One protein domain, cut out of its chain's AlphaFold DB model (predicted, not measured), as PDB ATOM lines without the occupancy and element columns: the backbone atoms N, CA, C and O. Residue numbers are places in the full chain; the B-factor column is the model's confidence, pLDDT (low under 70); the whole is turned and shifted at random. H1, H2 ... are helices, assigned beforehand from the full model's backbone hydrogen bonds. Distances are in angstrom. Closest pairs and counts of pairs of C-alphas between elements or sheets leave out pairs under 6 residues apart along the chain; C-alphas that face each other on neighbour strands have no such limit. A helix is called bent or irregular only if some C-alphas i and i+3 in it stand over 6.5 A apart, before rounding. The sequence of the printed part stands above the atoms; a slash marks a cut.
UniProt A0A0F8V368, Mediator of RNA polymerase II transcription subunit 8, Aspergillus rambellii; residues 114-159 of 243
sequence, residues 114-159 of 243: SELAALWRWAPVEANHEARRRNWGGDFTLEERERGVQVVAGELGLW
ATOM      1  N   SER A 114     143.996 146.012 146.868       87.81
ATOM      2  CA  SER A 114     144.536 144.916 146.057       87.81
ATOM      3  C   SER A 114     144.722 143.611 146.836       87.81
ATOM      4  O   SER A 114     144.458 142.535 146.300       87.81
ATOM      5  N   GLU A 115     145.168 143.688 148.088       91.62
ATOM      6  CA  GLU A 115     145.357 142.533 148.969       91.62
ATOM      7  C   GLU A 115     144.008 141.980 149.428       91.62
ATOM      8  O   GLU A 115     143.783 140.772 149.388       91.62
ATOM      9  N   LEU A 116     143.069 142.866 149.770       90.62
ATOM     10  CA  LEU A 116     141.695 142.503 150.088       90.62
ATOM     11  C   LEU A 116     141.013 141.853 148.874       90.62
ATOM     12  O   LEU A 116     140.377 140.812 149.012       90.62
ATOM     13  N   ALA A 117     141.192 142.404 147.672       91.19
ATOM     14  CA  ALA A 117     140.683 141.805 146.439       91.19
ATOM     15  C   ALA A 117     141.329 140.442 146.146       91.19
ATOM     16  O   ALA A 117     140.652 139.523 145.683       91.19
ATOM     17  N   ALA A 118     142.624 140.278 146.430       93.38
ATOM     18  CA  ALA A 118     143.294 138.987 146.325       93.38
ATOM     19  C   ALA A 118     142.714 137.967 147.318       93.38
ATOM     20  O   ALA A 118     142.454 136.829 146.924       93.38
ATOM     21  N   LEU A 119     142.429 138.387 148.554       93.69
ATOM     22  CA  LEU A 119     141.782 137.557 149.567       93.69
ATOM     23  C   LEU A 119     140.372 137.136 149.135       93.69
ATOM     24  O   LEU A 119     140.050 135.951 149.187       93.69
ATOM     25  N   TRP A 120     139.553 138.066 148.637       93.12
ATOM     26  CA  TRP A 120     138.206 137.762 148.136       93.12
ATOM     27  C   TRP A 120     138.205 136.907 146.870       93.12
ATOM     28  O   TRP A 120     137.248 136.173 146.639       93.12
ATOM     29  N   ARG A 121     139.264 136.955 146.057       93.94
ATOM     30  CA  ARG A 121     139.435 136.045 144.917       93.94
ATOM     31  C   ARG A 121     139.803 134.631 145.369       93.94
ATOM     32  O   ARG A 121     139.346 133.669 144.762       93.94
ATOM     33  N   TRP A 122     140.622 134.505 146.412       94.62
ATOM     34  CA  TRP A 122     141.041 133.211 146.954       94.62
ATOM     35  C   TRP A 122     139.946 132.534 147.791       94.62
ATOM     36  O   TRP A 122     139.715 131.337 147.639       94.62
ATOM     37  N   ALA A 123     139.230 133.290 148.629       93.88
ATOM     38  CA  ALA A 123     138.310 132.738 149.625       93.88
ATOM     39  C   ALA A 123     137.231 131.787 149.056       93.88
ATOM     40  O   ALA A 123     137.031 130.725 149.644       93.88
ATOM     41  N   PRO A 124     136.567 132.071 147.916       91.56
ATOM     42  CA  PRO A 124     135.604 131.142 147.326       91.56
ATOM     43  C   PRO A 124     136.250 129.851 146.819       91.56
ATOM     44  O   PRO A 124     135.649 128.785 146.904       91.56
ATOM     45  N   VAL A 125     137.474 129.932 146.289       91.06
ATOM     46  CA  VAL A 125     138.198 128.770 145.761       91.06
ATOM     47  C   VAL A 125     138.553 127.824 146.902       91.06
ATOM     48  O   VAL A 125     138.233 126.640 146.831       91.06
ATOM     49  N   GLU A 126     139.118 128.351 147.988       91.50
ATOM     50  CA  GLU A 126     139.455 127.547 149.164       91.50
ATOM     51  C   GLU A 126     138.209 126.986 149.859       91.50
ATOM     52  O   GLU A 126     138.164 125.806 150.205       91.50
ATOM     53  N   ALA A 127     137.156 127.797 150.000       87.94
ATOM     54  CA  ALA A 127     135.884 127.332 150.544       87.94
ATOM     55  C   ALA A 127     135.309 126.169 149.718       87.94
ATOM     56  O   ALA A 127     134.807 125.204 150.290       87.94
ATOM     57  N   ASN A 128     135.442 126.217 148.389       87.25
ATOM     58  CA  ASN A 128     135.044 125.119 147.513       87.25
ATOM     59  C   ASN A 128     135.938 123.881 147.686       87.25
ATOM     60  O   ASN A 128     135.420 122.770 147.679       87.25
ATOM     61  N   HIS A 129     137.254 124.024 147.861       84.75
ATOM     62  CA  HIS A 129     138.137 122.883 148.151       84.75
ATOM     63  C   HIS A 129     137.784 122.200 149.474       84.75
ATOM     64  O   HIS A 129     137.688 120.979 149.549       84.75
ATOM     65  N   GLU A 130     137.537 122.976 150.521       83.31
ATOM     66  CA  GLU A 130     137.109 122.447 151.813       83.31
ATOM     67  C   GLU A 130     135.708 121.812 151.733       83.31
ATOM     68  O   GLU A 130     135.463 120.768 152.339       83.31
ATOM     69  N   ALA A 131     134.795 122.399 150.953       81.94
ATOM     70  CA  ALA A 131     133.489 121.810 150.689       81.94
ATOM     71  C   ALA A 131     133.615 120.443 150.001       81.94
ATOM     72  O   ALA A 131     132.911 119.519 150.388       81.94
ATOM     73  N   ARG A 132     134.519 120.280 149.028       78.06
ATOM     74  CA  ARG A 132     134.703 119.001 148.320       78.06
ATOM     75  C   ARG A 132     135.262 117.888 149.205       78.06
ATOM     76  O   ARG A 132     134.890 116.733 149.015       78.06
ATOM     77  N   ARG A 133     136.094 118.248 150.186       79.75
ATOM     78  CA  ARG A 133     136.681 117.329 151.174       79.75
ATOM     79  C   ARG A 133     135.711 116.897 152.275       79.75
ATOM     80  O   ARG A 133     135.995 115.941 152.991       79.75
ATOM     81  N   ARG A 134     134.589 117.599 152.449       81.38
ATOM     82  CA  ARG A 134     133.557 117.236 153.426       81.38
ATOM     83  C   ARG A 134     132.518 116.308 152.810       81.38
ATOM     84  O   ARG A 134     132.126 116.462 151.655       81.38
ATOM     85  N   ASN A 135     132.022 115.382 153.621       69.94
ATOM     86  CA  ASN A 135     130.845 114.600 153.297       69.94
ATOM     87  C   ASN A 135     129.595 115.434 153.612       69.94
ATOM     88  O   ASN A 135     129.225 115.633 154.766       69.94
ATOM     89  N   TRP A 136     128.940 115.981 152.590       76.44
ATOM     90  CA  TRP A 136     127.715 116.783 152.743       76.44
ATOM     91  C   TRP A 136     126.485 115.919 153.089       76.44
ATOM     92  O   TRP A 136     125.438 116.048 152.466       76.44
ATOM     93  N   GLY A 137     126.614 115.018 154.067       70.00
ATOM     94  CA  GLY A 137     125.576 114.054 154.440       70.00
ATOM     95  C   GLY A 137     125.469 112.833 153.521       70.00
ATOM     96  O   GLY A 137     124.447 112.164 153.566       70.00
ATOM     97  N   GLY A 138     126.490 112.550 152.701       71.19
ATOM     98  CA  GLY A 138     126.603 111.316 151.907       71.19
ATOM     99  C   GLY A 138     127.828 110.482 152.298       71.19
ATOM    100  O   GLY A 138     128.721 110.982 152.979       71.19
ATOM    101  N   ASP A 139     127.896 109.226 151.862       68.12
ATOM    102  CA  ASP A 139     128.955 108.289 152.286       68.12
ATOM    103  C   ASP A 139     130.325 108.555 151.649       68.12
ATOM    104  O   ASP A 139     131.358 108.173 152.205       68.12
ATOM    105  N   PHE A 140     130.339 109.274 150.522       63.94
ATOM    106  CA  PHE A 140     131.541 109.632 149.772       63.94
ATOM    107  C   PHE A 140     131.728 111.147 149.696       63.94
ATOM    108  O   PHE A 140     130.771 111.919 149.564       63.94
ATOM    109  N   THR A 141     132.983 111.582 149.735       74.25
ATOM    110  CA  THR A 141     133.343 112.973 149.433       74.25
ATOM    111  C   THR A 141     133.209 113.253 147.930       74.25
ATOM    112  O   THR A 141     133.242 112.343 147.097       74.25
ATOM    113  N   LEU A 142     133.054 114.527 147.548       67.00
ATOM    114  CA  LEU A 142     132.902 114.898 146.133       67.00
ATOM    115  C   LEU A 142     134.160 114.539 145.321       67.00
ATOM    116  O   LEU A 142     134.049 114.143 144.165       67.00
ATOM    117  N   GLU A 143     135.340 114.637 145.945       70.31
ATOM    118  CA  GLU A 143     136.627 114.269 145.338       70.31
ATOM    119  C   GLU A 143     136.718 112.760 145.064       70.31
ATOM    120  O   GLU A 143     137.184 112.344 144.004       70.31
ATOM    121  N   GLU A 144     136.218 111.928 145.983       69.88
ATOM    122  CA  GLU A 144     136.141 110.473 145.798       69.88
ATOM    123  C   GLU A 144     135.127 110.095 144.713       69.88
ATOM    124  O   GLU A 144     135.364 109.164 143.940       69.88
ATOM    125  N   ARG A 145     134.032 110.858 144.588       67.94
ATOM    126  CA  ARG A 145     133.054 110.676 143.510       67.94
ATOM    127  C   ARG A 145     133.637 111.018 142.136       67.94
ATOM    128  O   ARG A 145     133.400 110.277 141.188       67.94
ATOM    129  N   GLU A 146     134.409 112.099 142.023       68.00
ATOM    130  CA  GLU A 146     135.059 112.522 140.767       68.00
ATOM    131  C   GLU A 146     136.209 111.594 140.349       68.00
ATOM    132  O   GLU A 146     136.392 111.336 139.159       68.00
ATOM    133  N   ARG A 147     136.947 111.033 141.314       69.94
ATOM    134  CA  ARG A 147     137.970 109.998 141.075       69.94
ATOM    135  C   ARG A 147     137.370 108.627 140.731       69.94
ATOM    136  O   ARG A 147     138.096 107.720 140.329       69.94
ATOM    137  N   GLY A 148     136.050 108.501 140.837       65.88
ATOM    138  CA  GLY A 148     135.312 107.266 140.656       65.88
ATOM    139  C   GLY A 148     135.257 106.492 141.966       65.88
ATOM    140  O   GLY A 148     136.268 105.983 142.450       65.88
ATOM    141  N   VAL A 149     134.044 106.340 142.497       61.62
ATOM    142  CA  VAL A 149     133.762 105.572 143.722       61.62
ATOM    143  C   VAL A 149     134.348 104.156 143.638       61.62
ATOM    144  O   VAL A 149     134.857 103.633 144.621       61.62
ATOM    145  N   GLN A 150     134.382 103.576 142.435       61.31
ATOM    146  CA  GLN A 150     134.946 102.253 142.149       61.31
ATOM    147  C   GLN A 150     136.472 102.183 142.343       61.31
ATOM    148  O   GLN A 150     136.983 101.178 142.828       61.31
ATOM    149  N   VAL A 151     137.208 103.249 142.010       65.31
ATOM    150  CA  VAL A 151     138.670 103.311 142.196       65.31
ATOM    151  C   VAL A 151     138.997 103.434 143.679       65.31
ATOM    152  O   VAL A 151     139.869 102.738 144.188       65.31
ATOM    153  N   VAL A 152     138.246 104.268 144.398       58.31
ATOM    154  CA  VAL A 152     138.421 104.462 145.841       58.31
ATOM    155  C   VAL A 152     138.012 103.206 146.623       58.31
ATOM    156  O   VAL A 152     138.723 102.816 147.546       58.31
ATOM    157  N   ALA A 153     136.944 102.511 146.217       59.00
ATOM    158  CA  ALA A 153     136.534 101.228 146.794       59.00
ATOM    159  C   ALA A 153     137.545 100.101 146.507       59.00
ATOM    160  O   ALA A 153     137.853  99.310 147.399       59.00
ATOM    161  N   GLY A 154     138.113 100.062 145.297       60.19
ATOM    162  CA  GLY A 154     139.150  99.097 144.920       60.19
ATOM    163  C   GLY A 154     140.491  99.323 145.627       60.19
ATOM    164  O   GLY A 154     141.171  98.360 145.970       60.19
ATOM    165  N   GLU A 155     140.865 100.580 145.885       59.00
ATOM    166  CA  GLU A 155     142.137 100.936 146.528       59.00
ATOM    167  C   GLU A 155     142.074 100.935 148.061       59.00
ATOM    168  O   GLU A 155     143.056 100.571 148.711       59.00
ATOM    169  N   LEU A 156     140.943 101.326 148.658       58.41
ATOM    170  CA  LEU A 156     140.772 101.322 150.116       58.41
ATOM    171  C   LEU A 156     140.201 100.005 150.648       58.41
ATOM    172  O   LEU A 156     140.182  99.822 151.864       58.41
ATOM    173  N   GLY A 157     139.748  99.094 149.774       55.28
ATOM    174  CA  GLY A 157     139.249  97.760 150.139       55.28
ATOM    175  C   GLY A 157     138.093  97.774 151.146       55.28
ATOM    176  O   GLY A 157     137.776  96.749 151.746       55.28
ATOM    177  N   LEU A 158     137.491  98.943 151.364       50.16
ATOM    178  CA  LEU A 158     136.479  99.196 152.367       50.16
ATOM    179  C   LEU A 158     135.262  99.728 151.622       50.16
ATOM    180  O   LEU A 158     135.134 100.929 151.386       50.16
ATOM    181  N   TRP A 159     134.378  98.806 151.246       50.78
ATOM    182  CA  TRP A 159     132.985  99.116 150.961       50.78
ATOM    183  C   TRP A 159     132.405  99.707 152.248       50.78
ATOM    184  O   TRP A 159     131.946  98.990 153.136       50.78
TER     185      TRP A 159
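This is residues 114 to 159 of the 243 residues of the protein "Mediator of RNA polymerase II transcription subunit 8" of Aspergillus rambellii (UniProt A0A0F8V368). One long bent helix, H1, makes a rod whose first part, residues 114 to 128, sticks out free, while at its other end a small head is formed by a loop and the two shorter helices H2 and H3. The loop, residues 134 to 141, swings out and folds back, so that H2 packs on the last part of H1, and H3 lies beyond H2 at the far end. The printed part has 46 residues with three named helices, in the order H1, H2, H3, and no named strand; the class is all helix. It is extended, with a radius of gyration of the C-alphas of 14.9 A and spans of 47 by 19 by 12 A.

H1, residues 114 to 133, was assigned as one helix by its hydrogen bonds but is bent: C-alphas 121 and 124 are 6.7 A apart. Arm H1a, residues 114 to 121, begins at C-alpha 114 (144.536, 144.916, 146.057) and is 10.3 A long. Arm H1b, residues 124 to 133, is 14.4 A long and ends at C-alpha 133 (136.681, 117.329, 151.174). H2 is residues 142 to 146. H3, residues 149 to 156, is 10.4 A long and ends at C-alpha 156 (140.772, 101.322, 150.116).

H1a and H1b stand at a shallow tilt of 34.6 degrees, only just short of steep. H1b and H2 touch; their closest C-alphas, of Arg 132 and Leu 142, are 5.0 A apart. H2 and H3 are close but not clearly touching, with the closest C-alphas, of Glu 144 and Val 152, 6.4 A apart. H3 is apart from H1a and from H1b, and H1a is apart from H2. In H1a, H1b, H2 and H3 every O i to N i+4 pair is within hydrogen-bond range.

The two C-alphas farthest apart, of Ser 114 and Gly 157, are 47.6 A apart. Without residues 114 to 128, the body spans 24 by 16 by 10 A. The printed part has no cut; the link from H1 to H2 is short and that from H2 to H3 is tight. The mean pLDDT of the printed part is 75.5, and it is under 70 at residues 135, 139 to 140, 142 and 144 to 159.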